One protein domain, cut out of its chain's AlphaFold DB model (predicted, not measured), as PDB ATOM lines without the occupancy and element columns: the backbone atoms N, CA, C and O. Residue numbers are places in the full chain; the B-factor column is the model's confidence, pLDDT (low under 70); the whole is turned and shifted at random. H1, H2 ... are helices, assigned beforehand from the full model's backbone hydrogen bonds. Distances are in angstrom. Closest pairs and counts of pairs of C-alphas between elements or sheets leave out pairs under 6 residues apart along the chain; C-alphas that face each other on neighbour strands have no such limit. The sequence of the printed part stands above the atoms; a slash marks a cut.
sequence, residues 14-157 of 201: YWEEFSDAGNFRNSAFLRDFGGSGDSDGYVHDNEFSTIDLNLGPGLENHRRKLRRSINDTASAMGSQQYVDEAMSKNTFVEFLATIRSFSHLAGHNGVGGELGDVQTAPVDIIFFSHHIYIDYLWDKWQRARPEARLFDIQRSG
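Overview. This is residues 14 to 157 of the 201 residues of the protein "Tyrosinase_Cu-bd domain-containing protein" of Phakopsora pachyrhizi (UniProt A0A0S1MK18). One long helix, H8, runs lengthwise beside a layer of four shorter helices, in which H3 and H4 follow each other and H5 and H6 fold back beside them. Loops of residues 33 to 46 and 51 to 71, with the short H2 between them, lie toward the end where H8 begins; the short H9 makes a corner at its other end. The printed part has 144 residues with nine named helices, H1 to H9 in chain order, and no named strand; the class is all helix, though under half of the residues, 70, are in named elements. It is compact, with a radius of gyration of the C-alphas of 16.0 A and spans of 48 by 30 by 22 A.

Arrangement. H8, residues 126 to 144, and H6, residues 103 to 111, are the hubs, touching 3 helices each. H8 touches H6 with residues 127 to 134 alone, at a shallow tilt of 18 degrees, opposite ways; the closest C-alphas, of Gly 107 and His 130, are 6.2 A apart. H3, residues 72 to 78, touches H6 at a shallow tilt of 21 degrees, opposite ways, the closest C-alphas being Ser 75 and Gly 110 at 4.1 A. H4, residues 80 to 87, and H5, residues 92 to 101, form a helical hairpin, with Ala 86 and Phe 95 closest at 5.2 A between C-alphas. H8 touches H4 with residues 137 to 141 alone, at a steep tilt of 54 degrees; C-alphas 87 and 141 are closest, 5.6 A apart. H7, residues 113 to 116, touches H6 only at the corner, and H9, residues 146 to 149, touches H8 only at the corner; their closest C-alphas are 108 and 116, 4.8 A, and 142 and 149, 4.9 A. H1, residues 28 to 32, and H2, residues 47 to 50, touch no helix. Every O i to N i+4 pair is within hydrogen-bond range in H1, H4, H5, H6 and H8; in H3 1 of 3 is, beside 4 of 4 O i to N i+3 pairs, and H2, H7 and H9 are too short for an i+4 pair.

Along the chain. H8 is 27.3 A from C-alpha 126 at (283.619, 204.972, 186.147) to C-alpha 144 at (278.856, 180.573, 197.549). H5 is 13.9 A long and H6 12.1 A. H1 begins at C-alpha 28, (288.879, 208.354, 197.237).

Size, cuts and confidence. The farthest C-alphas, of Ser 39 and Glu 147, are 49.7 A apart. The links H1 to H2 and H2 to H3 are long. The printed part has no cut, and no printed residue is under 70 in pLDDT.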
ATOM      1  N   TYR A  14     288.286 197.668 190.354       93.56
ATOM      2  CA  TYR A  14     286.872 197.884 190.628       93.56
ATOM      3  C   TYR A  14     286.710 198.811 191.824       93.56
ATOM      4  O   TYR A  14     287.630 198.980 192.626       93.56
ATOM      5  N   TRP A  15     285.529 199.407 191.929       94.38
ATOM      6  CA  TRP A  15     285.172 200.269 193.043       94.38
ATOM      7  C   TRP A  15     284.286 199.505 194.015       94.38
ATOM      8  O   TRP A  15     283.172 199.127 193.677       94.38
ATOM      9  N   GLU A  16     284.769 199.267 195.232       95.00
ATOM     10  CA  GLU A  16     283.976 198.645 196.292       95.00
ATOM     11  C   GLU A  16     282.950 199.644 196.863       95.00
ATOM     12  O   GLU A  16     283.103 200.186 197.958       95.00
ATOM     13  N   GLU A  17     281.902 199.915 196.084       96.00
ATOM     14  CA  GLU A  17     280.966 201.032 196.269       96.00
ATOM     15  C   GLU A  17     280.292 201.080 197.639       96.00
ATOM     16  O   GLU A  17     280.038 202.167 198.160       96.00
ATOM     17  N   PHE A  18     280.028 199.933 198.272       95.94
ATOM     18  CA  PHE A  18     279.371 199.928 199.582       95.94
ATOM     19  C   PHE A  18     280.180 200.646 200.665       95.94
ATOM     20  O   PHE A  18     279.592 201.119 201.638       95.94
ATOM     21  N   SER A  19     281.507 200.724 200.508       96.12
ATOM     22  CA  SER A  19     282.394 201.412 201.450       96.12
ATOM     23  C   SER A  19     282.200 202.933 201.433       96.12
ATOM     24  O   SER A  19     282.376 203.585 202.461       96.12
ATOM     25  N   ASP A  20     281.759 203.476 200.296       97.62
ATOM     26  CA  ASP A  20     281.481 204.897 200.091       97.62
ATOM     27  C   ASP A  20     279.970 205.206 200.072       97.62
ATOM     28  O   ASP A  20     279.579 206.358 199.874       97.62
ATOM     29  N   ALA A  21     279.097 204.212 200.262       97.81
ATOM     30  CA  ALA A  21     277.649 204.379 200.149       97.81
ATOM     31  C   ALA A  21     277.117 205.486 201.077       97.81
ATOM     32  O   ALA A  21     277.364 205.500 202.282       97.81
ATOM     33  N   GLY A  22     276.348 206.419 200.513       98.38
ATOM     34  CA  GLY A  22     275.870 207.608 201.225       98.38
ATOM     35  C   GLY A  22     276.884 208.754 201.288       98.38
ATOM     36  O   GLY A  22     276.602 209.768 201.923       98.38
ATOM     37  N   ASN A  23     278.059 208.598 200.673       98.00
ATOM     38  CA  ASN A  23     279.159 209.556 200.724       98.00
ATOM     39  C   ASN A  23     280.069 209.484 199.479       98.00
ATOM     40  O   ASN A  23     281.268 209.773 199.557       98.00
ATOM     41  N   PHE A  24     279.513 209.118 198.318       98.00
ATOM     42  CA  PHE A  24     280.248 209.054 197.049       98.00
ATOM     43  C   PHE A  24     281.001 210.350 196.759       98.00
ATOM     44  O   PHE A  24     282.117 210.307 196.248       98.00
ATOM     45  N   ARG A  25     280.462 211.506 197.163       96.94
ATOM     46  CA  ARG A  25     281.097 212.814 196.931       96.94
ATOM     47  C   ARG A  25     282.527 212.895 197.460       96.94
ATOM     48  O   ARG A  25     283.353 213.602 196.888       96.94
ATOM     49  N   ASN A  26     282.810 212.169 198.541       96.75
ATOM     50  CA  ASN A  26     284.107 212.152 199.208       96.75
ATOM     51  C   ASN A  26     284.915 210.870 198.939       96.75
ATOM     52  O   ASN A  26     285.985 210.701 199.537       96.75
ATOM     53  N   SER A  27     284.442 209.999 198.040       97.00
ATOM     54  CA  SER A  27     285.114 208.755 197.656       97.00
ATOM     55  C   SER A  27     286.533 209.027 197.162       97.00
ATOM     56  O   SER A  27     286.758 209.856 196.277       97.00
ATOM     57  N   ALA A  28     287.507 208.312 197.730       96.12
ATOM     58  CA  ALA A  28     288.879 208.354 197.237       96.12
ATOM     59  C   ALA A  28     288.979 207.797 195.817       96.12
ATOM     60  O   ALA A  28     289.659 208.394 194.987       96.12
ATOM     61  N   PHE A  29     288.231 206.727 195.538       95.69
ATOM     62  CA  PHE A  29     288.175 206.120 194.218       95.69
ATOM     63  C   PHE A  29     287.713 207.135 193.175       95.69
ATOM     64  O   PHE A  29     288.415 207.370 192.199       95.69
ATOM     65  N   LEU A  30     286.581 207.817 193.398       95.69
ATOM     66  CA  LEU A  30     286.109 208.811 192.432       95.69
ATOM     67  C   LEU A  30     287.130 209.930 192.207       95.69
ATOM     68  O   LEU A  30     287.297 210.346 191.062       95.69
ATOM     69  N   ARG A  31     287.836 210.396 193.251       95.88
ATOM     70  CA  ARG A  31     288.883 211.431 193.115       95.88
ATOM     71  C   ARG A  31     290.021 211.013 192.185       95.88
ATOM     72  O   ARG A  31     290.469 211.847 191.401       95.88
ATOM     73  N   ASP A  32     290.435 209.748 192.208       94.94
ATOM     74  CA  ASP A  32     291.465 209.240 191.287       94.94
ATOM     75  C   ASP A  32     291.014 209.344 189.819       94.94
ATOM     76  O   ASP A  32     291.831 209.532 188.918       94.94
ATOM     77  N   PHE A  33     289.699 209.334 189.584       94.88
ATOM     78  CA  PHE A  33     289.072 209.480 188.270       94.88
ATOM     79  C   PHE A  33     288.483 210.878 188.008       94.88
ATOM     80  O   PHE A  33     287.550 211.013 187.213       94.88
ATOM     81  N   GLY A  34     288.983 211.926 188.672       95.44
ATOM     82  CA  GLY A  34     288.560 213.323 188.473       95.44
ATOM     83  C   GLY A  34     287.471 213.818 189.435       95.44
ATOM     84  O   GLY A  34     287.046 214.964 189.364       95.44
ATOM     85  N   GLY A  35     287.009 212.975 190.355       95.81
ATOM     86  CA  GLY A  35     286.161 213.379 191.471       95.81
ATOM     87  C   GLY A  35     284.732 213.765 191.094       95.81
ATOM     88  O   GLY A  35     284.158 213.274 190.119       95.81
ATOM     89  N   SER A  36     284.146 214.608 191.945       96.44
ATOM     90  CA  SER A  36     282.803 215.167 191.770       96.44
ATOM     91  C   SER A  36     282.818 216.321 190.771       96.44
ATOM     92  O   SER A  36     283.812 217.034 190.663       96.44
ATOM     93  N   GLY A  37     281.689 216.559 190.106       96.88
ATOM     94  CA  GLY A  37     281.503 217.787 189.345       96.88
ATOM     95  C   GLY A  37     281.270 219.019 190.225       96.88
ATOM     96  O   GLY A  37     280.922 218.902 191.406       96.88
ATOM     97  N   ASP A  38     281.443 220.201 189.632       96.44
ATOM     98  CA  ASP A  38     281.088 221.494 190.228       96.44
ATOM     99  C   ASP A  38     279.560 221.695 190.373       96.44
ATOM    100  O   ASP A  38     278.771 220.752 190.281       96.44
ATOM    101  N   SER A  39     279.102 222.931 190.612       95.62
ATOM    102  CA  SER A  39     277.667 223.243 190.721       95.62
ATOM    103  C   SER A  39     276.868 222.951 189.449       95.62
ATOM    104  O   SER A  39     275.674 222.669 189.536       95.62
ATOM    105  N   ASP A  40     277.521 222.997 188.289       95.56
ATOM    106  CA  ASP A  40     276.953 222.632 186.994       95.56
ATOM    107  C   ASP A  40     277.302 221.179 186.620       95.56
ATOM    108  O   ASP A  40     276.947 220.700 185.541       95.56
ATOM    109  N   GLY A  41     277.956 220.442 187.514       96.62
ATOM    110  CA  GLY A  41     278.361 219.057 187.353       96.62
ATOM    111  C   GLY A  41     279.646 218.862 186.555       96.62
ATOM    112  O   GLY A  41     280.000 217.717 186.330       96.62
ATOM    113  N   TYR A  42     280.368 219.894 186.117       97.06
ATOM    114  CA  TYR A  42     281.586 219.696 185.320       97.06
ATOM    115  C   TYR A  42     282.742 219.148 186.157       97.06
ATOM    116  O   TYR A  42     283.035 219.664 187.235       97.06
ATOM    117  N   VAL A  43     283.404 218.112 185.639       97.44
ATOM    118  CA  VAL A  43     284.628 217.543 186.222       97.44
ATOM    119  C   VAL A  43     285.830 218.390 185.799       97.44
ATOM    120  O   VAL A  43     286.059 218.580 184.605       97.44
ATOM    121  N   HIS A  44     286.608 218.876 186.772       95.44
ATOM    122  CA  HIS A  44     287.746 219.785 186.539       95.44
ATOM    123  C   HIS A  44     289.108 219.199 186.909       95.44
ATOM    124  O   HIS A  44     290.133 219.794 186.579       95.44
ATOM    125  N   ASP A  45     289.131 218.023 187.531       93.69
ATOM    126  CA  ASP A  45     290.361 217.438 188.050       93.69
ATOM    127  C   ASP A  45     290.997 216.448 187.058       93.69
ATOM    128  O   ASP A  45     290.323 215.701 186.336       93.69
ATOM    129  N   ASN A  46     292.331 216.430 187.074       91.00
ATOM    130  CA  ASN A  46     293.195 215.456 186.406       91.00
ATOM    131  C   ASN A  46     292.978 215.407 184.876       91.00
ATOM    132  O   ASN A  46     292.495 216.354 184.246       91.00
ATOM    133  N   GLU A  47     293.349 214.290 184.250       91.62
ATOM    134  CA  GLU A  47     293.230 214.059 182.808       91.62
ATOM    135  C   GLU A  47     291.758 214.042 182.349       91.62
ATOM    136  O   GLU A  47     291.456 214.362 181.193       91.62
ATOM    137  N   PHE A  48     290.831 213.747 183.266       93.38
ATOM    138  CA  PHE A  48     289.391 213.632 183.014       93.38
ATOM    139  C   PHE A  48     288.709 214.975 182.733       93.38
ATOM    140  O   PHE A  48     287.705 215.005 182.023       93.38
ATOM    141  N   SER A  49     289.294 216.087 183.183       91.75
ATOM    142  CA  SER A  49     288.832 217.449 182.868       91.75
ATOM    143  C   SER A  49     288.919 217.805 181.377       91.75
ATOM    144  O   SER A  49     288.205 218.673 180.867       91.75
ATOM    145  N   THR A  50     289.804 217.123 180.646       90.25
ATOM    146  CA  THR A  50     290.102 217.445 179.246       90.25
ATOM    147  C   THR A  50     289.325 216.595 178.247       90.25
ATOM    148  O   THR A  50     289.255 216.974 177.076       90.25
ATOM    149  N   ILE A  51     288.683 215.514 178.695       89.38
ATOM    150  CA  ILE A  51     287.977 214.568 177.827       89.38
ATOM    151  C   ILE A  51     286.786 215.254 177.147       89.38
ATOM    152  O   ILE A  51     285.953 215.889 177.795       89.38
ATOM    153  N   ASP A  52     286.712 215.113 175.823       93.88
ATOM    154  CA  ASP A  52     285.540 215.485 175.037       93.88
ATOM    155  C   ASP A  52     284.696 214.244 174.754       93.88
ATOM    156  O   ASP A  52     285.145 213.296 174.108       93.88
ATOM    157  N   LEU A  53     283.454 214.280 175.212       95.38
ATOM    158  CA  LEU A  53     282.446 213.264 174.951       95.38
ATOM    159  C   LEU A  53     281.648 213.675 173.725       95.38
ATOM    160  O   LEU A  53     281.303 214.845 173.600       95.38
ATOM    161  N   ASN A  54     281.342 212.729 172.837       95.19
ATOM    162  CA  ASN A  54     280.587 213.000 171.605       95.19
ATOM    163  C   ASN A  54     279.206 212.336 171.571       95.19
ATOM    164  O   ASN A  54     278.390 212.712 170.737       95.19
ATOM    165  N   LEU A  55     278.958 211.352 172.441       94.19
ATOM    166  CA  LEU A  55     277.707 210.596 172.507       94.19
ATOM    167  C   LEU A  55     276.882 211.040 173.712       94.19
ATOM    168  O   LEU A  55     277.435 211.350 174.768       94.19
ATOM    169  N   GLY A  56     275.569 211.057 173.552       93.44
ATOM    170  CA  GLY A  56     274.607 211.504 174.547       93.44
ATOM    171  C   GLY A  56     274.410 213.028 174.568       93.44
ATOM    172  O   GLY A  56     275.075 213.744 173.809       93.44
ATOM    173  N   PRO A  57     273.528 213.532 175.449       90.94
ATOM    174  CA  PRO A  57     272.648 212.737 176.311       90.94
ATOM    175  C   PRO A  57     271.619 211.925 175.502       90.94
ATOM    176  O   PRO A  57     271.242 212.286 174.386       90.94
ATOM    177  N   GLY A  58     271.196 210.782 176.034       91.00
ATOM    178  CA  GLY A  58     270.316 209.833 175.365       91.00
ATOM    179  C   GLY A  58     270.918 209.301 174.064       91.00
ATOM    180  O   GLY A  58     271.989 208.709 174.054       91.00
ATOM    181  N   LEU A  59     270.213 209.492 172.950       90.06
ATOM    182  CA  LEU A  59     270.638 209.017 171.624       90.06
ATOM    183  C   LEU A  59     271.251 210.131 170.755       90.06
ATOM    184  O   LEU A  59     271.391 209.963 169.544       90.06
ATOM    185  N   GLU A  60     271.569 211.284 171.346       93.12
ATOM    186  CA  GLU A  60     272.111 212.434 170.622       93.12
ATOM    187  C   GLU A  60     273.630 212.342 170.420       93.12
ATOM    188  O   GLU A  60     274.340 211.660 171.155       93.12
ATOM    189  N   ASN A  61     274.138 213.080 169.429       94.62
ATOM    190  CA  ASN A  61     275.571 213.292 169.230       94.62
ATOM    191  C   ASN A  61     275.918 214.737 169.595       94.62
ATOM    192  O   ASN A  61     275.826 215.634 168.750       94.62
ATOM    193  N   HIS A  62     276.298 214.970 170.848       93.62
ATOM    194  CA  HIS A  62     276.611 216.299 171.358       93.62
ATOM    195  C   HIS A  62     278.002 216.350 171.998       93.62
ATOM    196  O   HIS A  62     278.257 215.695 173.011       93.62
ATOM    197  N   ARG A  63     278.895 217.170 171.418       95.62
ATOM    198  CA  ARG A  63     280.251 217.369 171.946       95.62
ATOM    199  C   ARG A  63     280.216 218.185 173.239       95.62
ATOM    200  O   ARG A  63     279.836 219.352 173.203       95.62
ATOM    201  N   ARG A  64     280.661 217.600 174.352       94.81
ATOM    202  CA  ARG A  64     280.674 218.234 175.684       94.81
ATOM    203  C   ARG A  64     281.804 217.711 176.571       94.81
ATOM    204  O   ARG A  64     282.447 216.717 176.241       94.81
ATOM    205  N   LYS A  65     282.022 218.375 177.706       96.00
ATOM    206  CA  LYS A  65     282.901 217.891 178.780       96.00
ATOM    207  C   LYS A  65     282.171 216.914 179.697       96.00
ATOM    208  O   LYS A  65     280.947 216.966 179.792       96.00
ATOM    209  N   LEU A  66     282.940 216.059 180.372       97.12
ATOM    210  CA  LEU A  66     282.433 215.115 181.365       97.12
ATOM    211  C   LEU A  66     281.704 215.847 182.498       97.12
ATOM    212  O   LEU A  66     282.224 216.816 183.061       97.12
ATOM    213  N   ARG A  67     280.513 215.350 182.846       96.69
ATOM    214  CA  ARG A  67     279.731 215.836 183.981       96.69
ATOM    215  C   ARG A  67     279.409 214.725 184.977       96.69
ATOM    216  O   ARG A  67     278.989 213.640 184.588       96.69
ATOM    217  N   ARG A  68     279.528 215.022 186.270       97.62
ATOM    218  CA  ARG A  68     279.101 214.178 187.393       97.62
ATOM    219  C   ARG A  68     278.310 215.007 188.391       97.62
ATOM    220  O   ARG A  68     278.782 216.033 188.872       97.62
ATOM    221  N   SER A  69     277.131 214.517 188.748       97.69
ATOM    222  CA  SER A  69     276.214 215.192 189.667       97.69
ATOM    223  C   SER A  69     275.909 214.261 190.827       97.69
ATOM    224  O   SER A  69     274.845 213.643 190.866       97.69
ATOM    225  N   ILE A  70     276.871 214.151 191.748       98.19
ATOM    226  CA  ILE A  70     276.817 213.163 192.826       98.19
ATOM    227  C   ILE A  70     275.530 213.309 193.643       98.19
ATOM    228  O   ILE A  70     275.208 214.400 194.127       98.19
ATOM    229  N   ASN A  71     274.837 212.191 193.839       98.19
ATOM    230  CA  ASN A  71     273.647 212.065 194.664       98.19
ATOM    231  C   ASN A  71     273.908 211.052 195.782       98.19
ATOM    232  O   ASN A  71     273.679 209.849 195.638       98.19
ATOM    233  N   ASP A  72     274.359 211.561 196.925       98.25
ATOM    234  CA  ASP A  72     274.708 210.721 198.066       98.25
ATOM    235  C   ASP A  72     273.487 209.934 198.592       98.25
ATOM    236  O   ASP A  72     273.616 208.767 198.959       98.25
ATOM    237  N   THR A  73     272.273 210.492 198.503       98.12
ATOM    238  CA  THR A  73     271.031 209.776 198.850       98.12
ATOM    239  C   THR A  73     270.809 208.550 197.963       98.12
ATOM    240  O   THR A  73     270.466 207.485 198.472       98.12
ATOM    241  N   ALA A  74     271.019 208.669 196.649       97.88
ATOM    242  CA  ALA A  74     270.927 207.525 195.742       97.88
ATOM    243  C   ALA A  74     272.056 206.516 195.998       97.88
ATOM    244  O   ALA A  74     271.806 205.311 196.024       97.88
ATOM    245  N   SER A  75     273.274 206.999 196.269       98.06
ATOM    246  CA  SER A  75     274.424 206.135 196.564       98.06
ATOM    247  C   SER A  75     274.238 205.279 197.823       98.06
ATOM    248  O   SER A  75     274.800 204.191 197.917       98.06
ATOM    249  N   ALA A  76     273.407 205.707 198.783       98.19
ATOM    250  CA  ALA A  76     273.119 204.936 199.994       98.19
ATOM    251  C   ALA A  76     272.444 203.578 199.702       98.19
ATOM    252  O   ALA A  76     272.537 202.646 200.509       98.19
ATOM    253  N   MET A  77     271.815 203.426 198.528       97.25
ATOM    254  CA  MET A  77     271.293 202.139 198.051       97.25
ATOM    255  C   MET A  77     272.401 201.126 197.722       97.25
ATOM    256  O   MET A  77     272.114 199.945 197.577       97.25
ATOM    257  N   GLY A  78     273.664 201.551 197.640       96.69
ATOM    258  CA  GLY A  78     274.821 200.669 197.470       96.69
ATOM    259  C   GLY A  78     275.343 200.081 198.783       96.69
ATOM    260  O   GLY A  78     276.355 199.395 198.776       96.69
ATOM    261  N   SER A  79     274.694 200.363 199.917       97.75
ATOM    262  CA  SER A  79     275.156 199.944 201.245       97.75
ATOM    263  C   SER A  79     275.196 198.424 201.439       97.75
ATOM    264  O   SER A  79     274.473 197.660 200.795       97.75
ATOM    265  N   GLN A  80     276.008 197.992 202.412       97.88
ATOM    266  CA  GLN A  80     276.234 196.580 202.734       97.88
ATOM    267  C   GLN A  80     274.936 195.784 202.944       97.88
ATOM    268  O   GLN A  80     274.865 194.631 202.539       97.88
ATOM    269  N   GLN A  81     273.883 196.395 203.501       98.00
ATOM    270  CA  GLN A  81     272.607 195.704 203.724       98.00
ATOM    271  C   GLN A  81     271.989 195.145 202.429       98.00
ATOM    272  O   GLN A  81     271.421 194.056 202.440       98.00
ATOM    273  N   TYR A  82     272.116 195.862 201.307       98.06
ATOM    274  CA  TYR A  82     271.557 195.438 200.023       98.06
ATOM    275  C   TYR A  82     272.476 194.447 199.308       98.06
ATOM    276  O   TYR A  82     271.998 193.552 198.610       98.06
ATOM    277  N   VAL A  83     273.788 194.551 199.543       98.38
ATOM    278  CA  VAL A  83     274.757 193.521 199.149       98.38
ATOM    279  C   VAL A  83     274.426 192.203 199.851       98.38
ATOM    280  O   VAL A  83     274.291 191.174 199.190       98.38
ATOM    281  N   ASP A  84     274.218 192.229 201.167       98.56
ATOM    282  CA  ASP A  84     273.846 191.051 201.959       98.56
ATOM    283  C   ASP A  84     272.500 190.473 201.503       98.56
ATOM    284  O   ASP A  84     272.343 189.253 201.382       98.56
ATOM    285  N   GLU A  85     271.540 191.343 201.171       98.56
ATOM    286  CA  GLU A  85     270.267 190.923 200.599       98.56
ATOM    287  C   GLU A  85     270.464 190.171 199.272       98.56
ATOM    288  O   GLU A  85     269.888 189.091 199.097       98.56
ATOM    289  N   ALA A  86     271.289 190.686 198.357       98.56
ATOM    290  CA  ALA A  86     271.590 190.016 197.092       98.56
ATOM    291  C   ALA A  86     272.262 188.654 197.335       98.56
ATOM    292  O   ALA A  86     271.850 187.642 196.762       98.56
ATOM    293  N   MET A  87     273.228 188.583 198.258       98.62
ATOM    294  CA  MET A  87     273.915 187.329 198.598       98.62
ATOM    295  C   MET A  87     272.968 186.249 199.146       98.62
ATOM    296  O   MET A  87     273.213 185.050 198.962       98.62
ATOM    297  N   SER A  88     271.869 186.663 199.788       98.50
ATOM    298  CA  SER A  88     270.863 185.757 200.351       98.50
ATOM    299  C   SER A  88     269.969 185.073 199.309       98.50
ATOM    300  O   SER A  88     269.320 184.075 199.629       98.50
ATOM    301  N   LYS A  89     269.923 185.573 198.064       98.50
ATOM    302  CA  LYS A  89     268.999 185.063 197.038       98.50
ATOM    303  C   LYS A  89     269.384 183.664 196.572       98.50
ATOM    304  O   LYS A  89     270.566 183.340 196.451       98.50
ATOM    305  N   ASN A  90     268.397 182.808 196.317       97.62
ATOM    306  CA  ASN A  90     268.659 181.418 195.933       97.62
ATOM    307  C   ASN A  90     268.752 181.239 194.421       97.62
ATOM    308  O   ASN A  90     269.501 180.372 193.983       97.62
ATOM    309  N   THR A  91     268.030 182.062 193.662       98.00
ATOM    310  CA  THR A  91     267.976 182.000 192.198       98.00
ATOM    311  C   THR A  91     268.601 183.236 191.558       98.00
ATOM    312  O   THR A  91     268.625 184.318 192.155       98.00
ATOM    313  N   PHE A  92     269.069 183.091 190.323       97.44
ATOM    314  CA  PHE A  92     269.657 184.180 189.553       97.44
ATOM    315  C   PHE A  92     268.666 185.312 189.305       97.44
ATOM    316  O   PHE A  92     269.023 186.473 189.452       97.44
ATOM    317  N   VAL A  93     267.404 185.003 188.989       97.50
ATOM    318  CA  VAL A  93     266.388 186.040 188.741       97.50
ATOM    319  C   VAL A  93     266.129 186.906 189.978       97.50
ATOM    320  O   VAL A  93     265.949 188.116 189.852       97.50
ATOM    321  N   GLU A  94     266.157 186.320 191.177       98.25
ATOM    322  CA  GLU A  94     266.043 187.067 192.434       98.25
ATOM    323  C   GLU A  94     267.301 187.898 192.706       98.25
ATOM    324  O   GLU A  94     267.186 189.069 193.061       98.25
ATOM    325  N   PHE A  95     268.490 187.314 192.510       98.56
ATOM    326  CA  PHE A  95     269.768 188.020 192.644       98.56
ATOM    327  C   PHE A  95     269.838 189.227 191.698       98.56
ATOM    328  O   PHE A  95     270.071 190.351 192.142       98.56
ATOM    329  N   LEU A  96     269.557 189.010 190.411       97.81
ATOM    330  CA  LEU A  96     269.538 190.032 189.372       97.81
ATOM    331  C   LEU A  96     268.542 191.143 189.705       97.81
ATOM    332  O   LEU A  96     268.875 192.318 189.564       97.81
ATOM    333  N   ALA A  97     267.331 190.796 190.155       98.12
ATOM    334  CA  ALA A  97     266.336 191.786 190.555       98.12
ATOM    335  C   ALA A  97     266.846 192.660 191.711       98.12
ATOM    336  O   ALA A  97     266.759 193.883 191.627       98.12
ATOM    337  N   THR A  98     267.444 192.061 192.746       98.50
ATOM    338  CA  THR A  98     268.003 192.808 193.883       98.50
ATOM    339  C   THR A  98     269.178 193.692 193.470       98.50
ATOM    340  O   THR A  98     269.180 194.877 193.800       98.50
ATOM    341  N   ILE A  99     270.137 193.177 192.692       98.12
ATOM    342  CA  ILE A  99     271.263 193.974 192.177       98.12
ATOM    343  C   ILE A  99     270.764 195.163 191.351       98.12
ATOM    344  O   ILE A  99     271.217 196.290 191.562       98.12
ATOM    345  N   ARG A 100     269.797 194.939 190.450       96.81
ATOM    346  CA  ARG A 100     269.215 195.994 189.608       96.81
ATOM    347  C   ARG A 100     268.448 197.036 190.409       96.81
ATOM    348  O   ARG A 100     268.458 198.192 190.013       96.81
ATOM    349  N   SER A 101     267.773 196.656 191.489       97.38
ATOM    350  CA  SER A 101     267.016 197.594 192.325       97.38
ATOM    351  C   SER A 101     267.894 198.430 193.256       97.38
ATOM    352  O   SER A 101     267.467 199.513 193.652       97.38
ATOM    353  N   PHE A 102     269.093 197.948 193.590       98.19
ATOM    354  CA  PHE A 102     269.969 198.576 194.577       98.19
ATOM    355  C   PHE A 102     271.348 198.878 193.995       98.19
ATOM    356  O   PHE A 102     271.482 199.900 193.327       98.19
ATOM    357  N   SER A 103     272.355 198.019 194.199       97.69
ATOM    358  CA  SER A 103     273.766 198.310 193.893       97.69
ATOM    359  C   SER A 103     274.001 198.872 192.487       97.69
ATOM    360  O   SER A 103     274.709 199.861 192.344       97.69
ATOM    361  N   HIS A 104     273.350 198.324 191.457       98.06
ATOM    362  CA  HIS A 104     273.479 198.831 190.087       98.06
ATOM    363  C   HIS A 104     272.929 200.261 189.943       98.06
ATOM    364  O   HIS A 104     273.591 201.154 189.420       98.06
ATOM    365  N   LEU A 105     271.718 200.523 190.449       97.62
ATOM    366  CA  LEU A 105     271.155 201.878 190.430       97.62
ATOM    367  C   LEU A 105     271.933 202.841 191.327       97.62
ATOM    368  O   LEU A 105     271.976 204.030 191.020       97.62
ATOM    369  N   ALA A 106     272.526 202.352 192.415       97.69
ATOM    370  CA  ALA A 106     273.322 203.154 193.329       97.69
ATOM    371  C   ALA A 106     274.595 203.680 192.662       97.69
ATOM    372  O   ALA A 106     274.858 204.871 192.776       97.69
ATOM    373  N   GLY A 107     275.334 202.847 191.923       97.62
ATOM    374  CA  GLY A 107     276.507 203.292 191.167       97.62
ATOM    375  C   GLY A 107     276.143 204.343 190.118       97.62
ATOM    376  O   GLY A 107     276.629 205.474 190.169       97.62
ATOM    377  N   HIS A 108     275.192 204.018 189.234       98.38
ATOM    378  CA  HIS A 108     274.733 204.930 188.179       98.38
ATOM    379  C   HIS A 108     274.178 206.255 188.723       98.38
ATOM    380  O   HIS A 108     274.684 207.332 188.403       98.38
ATOM    381  N   ASN A 109     273.142 206.200 189.564       98.06
ATOM    382  CA  ASN A 109     272.460 207.404 190.044       98.06
ATOM    383  C   ASN A 109     273.207 208.098 191.181       98.06
ATOM    384  O   ASN A 109     272.989 209.286 191.401       98.06
ATOM    385  N   GLY A 110     274.063 207.379 191.910       98.12
ATOM    386  CA  GLY A 110     274.917 207.945 192.944       98.12
ATOM    387  C   GLY A 110     275.999 208.838 192.354       98.12
ATOM    388  O   GLY A 110     276.243 209.909 192.900       98.12
ATOM    389  N   VAL A 111     276.601 208.457 191.223       98.25
ATOM    390  CA  VAL A 111     277.518 209.344 190.483       98.25
ATOM    391  C   VAL A 111     276.742 210.398 189.685       98.25
ATOM    392  O   VAL A 111     277.121 211.573 189.657       98.25
ATOM    393  N   GLY A 112     275.627 210.002 189.064       97.88
ATOM    394  CA  GLY A 112     274.793 210.890 188.259       97.88
ATOM    395  C   GLY A 112     275.539 211.451 187.044       97.88
ATOM    396  O   GLY A 112     276.521 210.875 186.577       97.88
ATOM    397  N   GLY A 113     275.073 212.586 186.518       96.25
ATOM    398  CA  GLY A 113     275.654 213.188 185.313       96.25
ATOM    399  C   GLY A 113     275.654 212.206 184.141       96.25
ATOM    400  O   GLY A 113     274.624 211.598 183.858       96.25
ATOM    401  N   GLU A 114     276.808 212.026 183.502       96.69
ATOM    402  CA  GLU A 114     276.941 211.105 182.370       96.69
ATOM    403  C   GLU A 114     276.734 209.640 182.764       96.69
ATOM    404  O   GLU A 114     276.099 208.897 182.020       96.69
ATOM    405  N   LEU A 115     277.182 209.217 183.955       97.25
ATOM    406  CA  LEU A 115     276.981 207.835 184.404       97.25
ATOM    407  C   LEU A 115     275.501 207.528 184.688       97.25
ATOM    408  O   LEU A 115     275.073 206.384 184.555       97.25
ATOM    409  N   GLY A 116     274.707 208.538 185.052       97.12
ATOM    410  CA  GLY A 116     273.263 208.396 185.275       97.12
ATOM    411  C   GLY A 116     272.440 208.257 183.987       97.12
ATOM    412  O   GLY A 116     271.284 207.834 184.041       97.12
ATOM    413  N   ASP A 117     273.008 208.590 182.826       95.62
ATOM    414  CA  ASP A 117     272.357 208.411 181.531       95.62
ATOM    415  C   ASP A 117     272.526 206.964 181.056       95.62
ATOM    416  O   ASP A 117     273.498 206.618 180.396       95.62
ATOM    417  N   VAL A 118     271.568 206.092 181.371       89.19
ATOM    418  CA  VAL A 118     271.669 204.645 181.091       89.19
ATOM    419  C   VAL A 118     271.950 204.287 179.624       89.19
ATOM    420  O   VAL A 118     272.484 203.212 179.364       89.19
ATOM    421  N   GLN A 119     271.611 205.157 178.666       91.38
ATOM    422  CA  GLN A 119     271.842 204.899 177.241       91.38
ATOM    423  C   GLN A 119     273.301 205.128 176.848       91.38
ATOM    424  O   GLN A 119     273.796 204.495 175.917       91.38
ATOM    425  N   THR A 120     273.978 206.049 177.537       95.62
ATOM    426  CA  THR A 120     275.339 206.483 177.199       95.62
ATOM    427  C   THR A 120     276.310 206.431 178.370       95.62
ATOM    428  O   THR A 120     277.459 206.809 178.194       95.62
ATOM    429  N   ALA A 121     275.926 205.854 179.509       97.19
ATOM    430  CA  ALA A 121     276.726 205.750 180.727       97.19
ATOM    431  C   ALA A 121     278.190 205.312 180.520       97.19
ATOM    432  O   ALA A 121     279.053 205.880 181.192       97.19
ATOM    433  N   PRO A 122     278.527 204.397 179.577       96.00
ATOM    434  CA  PRO A 122     279.920 204.048 179.285       96.00
ATOM    435  C   PRO A 122     280.829 205.204 178.838       96.00
ATOM    436  O   PRO A 122     282.040 205.009 178.749       96.00
ATOM    437  N   VAL A 123     280.286 206.391 178.530       95.81
ATOM    438  CA  VAL A 123     281.089 207.592 178.242       95.81
ATOM    439  C   VAL A 123     281.817 208.126 179.483       95.81
ATOM    440  O   VAL A 123     282.828 208.811 179.330       95.81
ATOM    441  N   ASP A 124     281.350 207.807 180.696       96.62
ATOM    442  CA  ASP A 124     282.112 208.005 181.931       96.62
ATOM    443  C   ASP A 124     282.913 206.736 182.246       96.62
ATOM    444  O   ASP A 124     282.361 205.646 182.389       96.62
ATOM    445  N   ILE A 125     284.229 206.877 182.403       94.50
ATOM    446  CA  ILE A 125     285.146 205.765 182.687       94.50
ATOM    447  C   ILE A 125     284.783 204.988 183.965       94.50
ATOM    448  O   ILE A 125     285.104 203.801 184.073       94.50
ATOM    449  N   ILE A 126     284.088 205.626 184.917       96.44
ATOM    450  CA  ILE A 126     283.619 204.972 186.147       96.44
ATOM    451  C   ILE A 126     282.695 203.793 185.832       96.44
ATOM    452  O   ILE A 126     282.707 202.817 186.580       96.44
ATOM    453  N   PHE A 127     281.985 203.818 184.697       97.75
ATOM    454  CA  PHE A 127     281.125 202.728 184.232       97.75
ATOM    455  C   PHE A 127     281.809 201.365 184.298       97.75
ATOM    456  O   PHE A 127     281.237 200.401 184.800       97.75
ATOM    457  N   PHE A 128     283.055 201.279 183.833       97.38
ATOM    458  CA  PHE A 128     283.772 200.009 183.805       97.38
ATOM    459  C   PHE A 128     284.094 199.523 185.217       97.38
ATOM    460  O   PHE A 128     283.902 198.351 185.510       97.38
ATOM    461  N   SER A 129     284.514 200.418 186.112       97.50
ATOM    462  CA  SER A 129     284.829 200.048 187.499       97.50
ATOM    463  C   SER A 129     283.578 199.665 188.293       97.50
ATOM    464  O   SER A 129     283.625 198.706 189.063       97.50
ATOM    465  N   HIS A 130     282.459 200.360 188.048       98.06
ATOM    466  CA  HIS A 130     281.135 200.010 188.565       98.06
ATOM    467  C   HIS A 130     280.727 198.604 188.111       98.06
ATOM    468  O   HIS A 130     280.441 197.732 188.927       98.06
ATOM    469  N   HIS A 131     280.772 198.329 186.805       98.38
ATOM    470  CA  HIS A 131     280.358 197.029 186.279       98.38
ATOM    471  C   HIS A 131     281.305 195.882 186.644       98.38
ATOM    472  O   HIS A 131     280.832 194.760 186.810       98.38
ATOM    473  N   ILE A 132     282.605 196.132 186.843       98.25
ATOM    474  CA  ILE A 132     283.512 195.115 187.395       98.25
ATOM    475  C   ILE A 132     283.139 194.804 188.855       98.25
ATOM    476  O   ILE A 132     283.237 193.649 189.263       98.25
ATOM    477  N   TYR A 133     282.675 195.788 189.635       98.25
ATOM    478  CA  TYR A 133     282.165 195.541 190.986       98.25
ATOM    479  C   TYR A 133     280.833 194.771 190.974       98.25
ATOM    480  O   TYR A 133     280.644 193.855 191.773       98.25
ATOM    481  N   ILE A 134     279.933 195.062 190.030       98.50
ATOM    482  CA  ILE A 134     278.716 194.258 189.826       98.50
ATOM    483  C   ILE A 134     279.064 192.807 189.457       98.50
ATOM    484  O   ILE A 134     278.460 191.883 190.004       98.50
ATOM    485  N   ASP A 135     280.059 192.598 188.594       98.44
ATOM    486  CA  ASP A 135     280.553 191.262 188.245       98.44
ATOM    487  C   ASP A 135     281.206 190.553 189.445       98.44
ATOM    488  O   ASP A 135     280.926 189.382 189.688       98.44
ATOM    489  N   TYR A 136     281.945 191.275 190.296       98.25
ATOM    490  CA  TYR A 136     282.451 190.743 191.570       98.25
ATOM    491  C   TYR A 136     281.324 190.246 192.478       98.25
ATOM    492  O   TYR A 136     281.414 189.157 193.049       98.25
ATOM    493  N   LEU A 137     280.241 191.019 192.619       98.50
ATOM    494  CA  LEU A 137     279.085 190.588 193.403       98.50
ATOM    495  C   LEU A 137     278.438 189.334 192.801       98.50
ATOM    496  O   LEU A 137     278.002 188.454 193.548       98.50
ATOM    497  N   TRP A 138     278.388 189.228 191.473       98.38
ATOM    498  CA  TRP A 138     277.849 188.052 190.800       98.38
ATOM    499  C   TRP A 138     278.730 186.813 190.990       98.38
ATOM    500  O   TRP A 138     278.212 185.793 191.455       98.38
ATOM    501  N   ASP A 139     280.043 186.912 190.761       98.25
ATOM    502  CA  ASP A 139     280.989 185.819 191.016       98.25
ATOM    503  C   ASP A 139     280.911 185.389 192.488       98.25
ATOM    504  O   ASP A 139     280.690 184.213 192.782       98.25
ATOM    505  N   LYS A 140     280.930 186.334 193.438       98.19
ATOM    506  CA  LYS A 140     280.775 186.037 194.873       98.19
ATOM    507  C   LYS A 140     279.489 185.260 195.174       98.19
ATOM    508  O   LYS A 140     279.515 184.290 195.940       98.19
ATOM    509  N   TRP A 141     278.365 185.649 194.570       98.62
ATOM    510  CA  TRP A 141     277.098 184.934 194.721       98.62
ATOM    511  C   TRP A 141     277.165 183.519 194.128       98.62
ATOM    512  O   TRP A 141     276.732 182.568 194.793       98.62
ATOM    513  N   GLN A 142     277.749 183.346 192.939       98.25
ATOM    514  CA  GLN A 142     277.929 182.037 192.303       98.25
ATOM    515  C   GLN A 142     278.813 181.116 193.151       98.25
ATOM    516  O   GLN A 142     278.419 179.989 193.465       98.25
ATOM    517  N   ARG A 143     279.976 181.607 193.597       97.69
ATOM    518  CA  ARG A 143     280.978 180.848 194.365       97.69
ATOM    519  C   ARG A 143     280.477 180.383 195.731       97.69
ATOM    520  O   ARG A 143     280.987 179.396 196.254       97.69
ATOM    521  N   ALA A 144     279.454 181.023 196.295       98.12
ATOM    522  CA  ALA A 144     278.856 180.573 197.549       98.12
ATOM    523  C   ALA A 144     278.079 179.243 197.416       98.12
ATOM    524  O   ALA A 144     277.962 178.517 198.404       98.12
ATOM    525  N   ARG A 145     277.546 178.910 196.226       98.00
ATOM    526  CA  ARG A 145     276.903 177.611 195.912       98.00
ATOM    527  C   ARG A 145     277.077 177.255 194.423       98.00
ATOM    528  O   ARG A 145     276.091 177.266 193.682       98.00
ATOM    529  N   PRO A 146     278.297 176.928 193.966       96.94
ATOM    530  CA  PRO A 146     278.615 176.851 192.539       96.94
ATOM    531  C   PRO A 146     277.795 175.791 191.798       96.94
ATOM    532  O   PRO A 146     277.326 176.057 190.697       96.94
ATOM    533  N   GLU A 147     277.525 174.643 192.430       97.06
ATOM    534  CA  GLU A 147     276.711 173.564 191.845       97.06
ATOM    535  C   GLU A 147     275.289 174.010 191.470       97.06
ATOM    536  O   GLU A 147     274.712 173.492 190.519       97.06
ATOM    537  N   ALA A 148     274.729 174.974 192.207       97.31
ATOM    538  CA  ALA A 148     273.376 175.475 191.983       97.31
ATOM    539  C   ALA A 148     273.338 176.802 191.211       97.31
ATOM    540  O   ALA A 148     272.309 177.119 190.626       97.31
ATOM    541  N   ARG A 149     274.418 177.595 191.248       97.56
ATOM    542  CA  ARG A 149     274.394 179.010 190.841       97.56
ATOM    543  C   ARG A 149     275.259 179.349 189.637       97.56
ATOM    544  O   ARG A 149     274.948 180.315 188.952       97.56
ATOM    545  N   LEU A 150     276.325 178.592 189.362       95.75
ATOM    546  CA  LEU A 150     277.291 178.958 188.317       95.75
ATOM    547  C   LEU A 150     276.632 179.062 186.938       95.75
ATOM    548  O   LEU A 150     276.903 179.988 186.188       95.75
ATOM    549  N   PHE A 151     275.700 178.157 186.649       95.12
ATOM    550  CA  PHE A 151     274.963 178.130 185.390       95.12
ATOM    551  C   PHE A 151     273.500 178.572 185.543       95.12
ATOM    552  O   PHE A 151     272.734 178.480 184.593       95.12
ATOM    553  N   ASP A 152     273.074 179.077 186.705       95.88
ATOM    554  CA  ASP A 152     271.702 179.572 186.835       95.88
ATOM    555  C   ASP A 152     271.541 180.892 186.072       95.88
ATOM    556  O   ASP A 152     272.033 181.936 186.487       95.88
ATOM    557  N   ILE A 153     270.850 180.828 184.936       93.19
ATOM    558  CA  ILE A 153     270.463 181.981 184.110       93.19
ATOM    559  C   ILE A 153     268.968 181.961 183.789       93.19
ATOM    560  O   ILE A 153     268.511 182.591 182.827       93.19
ATOM    561  N   GLN A 154     268.192 181.185 184.550       92.81
ATOM    562  CA  GLN A 154     266.768 181.046 184.289       92.81
ATOM    563  C   GLN A 154     266.087 182.404 184.440       92.81
ATOM    564  O   GLN A 154     266.285 183.105 185.434       92.81
ATOM    565  N   ARG A 155     265.253 182.765 183.456       91.06
ATOM    566  CA  ARG A 155     264.501 184.031 183.447       91.06
ATOM    567  C   ARG A 155     265.415 185.267 183.541       91.06
ATOM    568  O   ARG A 155     265.026 186.285 184.112       91.06
ATOM    569  N   SER A 156     266.614 185.173 182.965       90.44
ATOM    570  CA  SER A 156     267.600 186.262 182.876       90.44
ATOM    571  C   SER A 156     267.146 187.437 182.002       90.44
ATOM    572  O   SER A 156     267.672 188.541 182.128       90.44
ATOM    573  N   GLY A 157     266.141 187.225 181.153       91.69
ATOM    574  CA  GLY A 157     265.565 188.236 180.277       91.69
ATOM    575  C   GLY A 157     265.370 187.695 178.868       91.69
ATOM    576  O   GLY A 157     265.214 186.489 178.668       91.69
TER     577      GLY A 157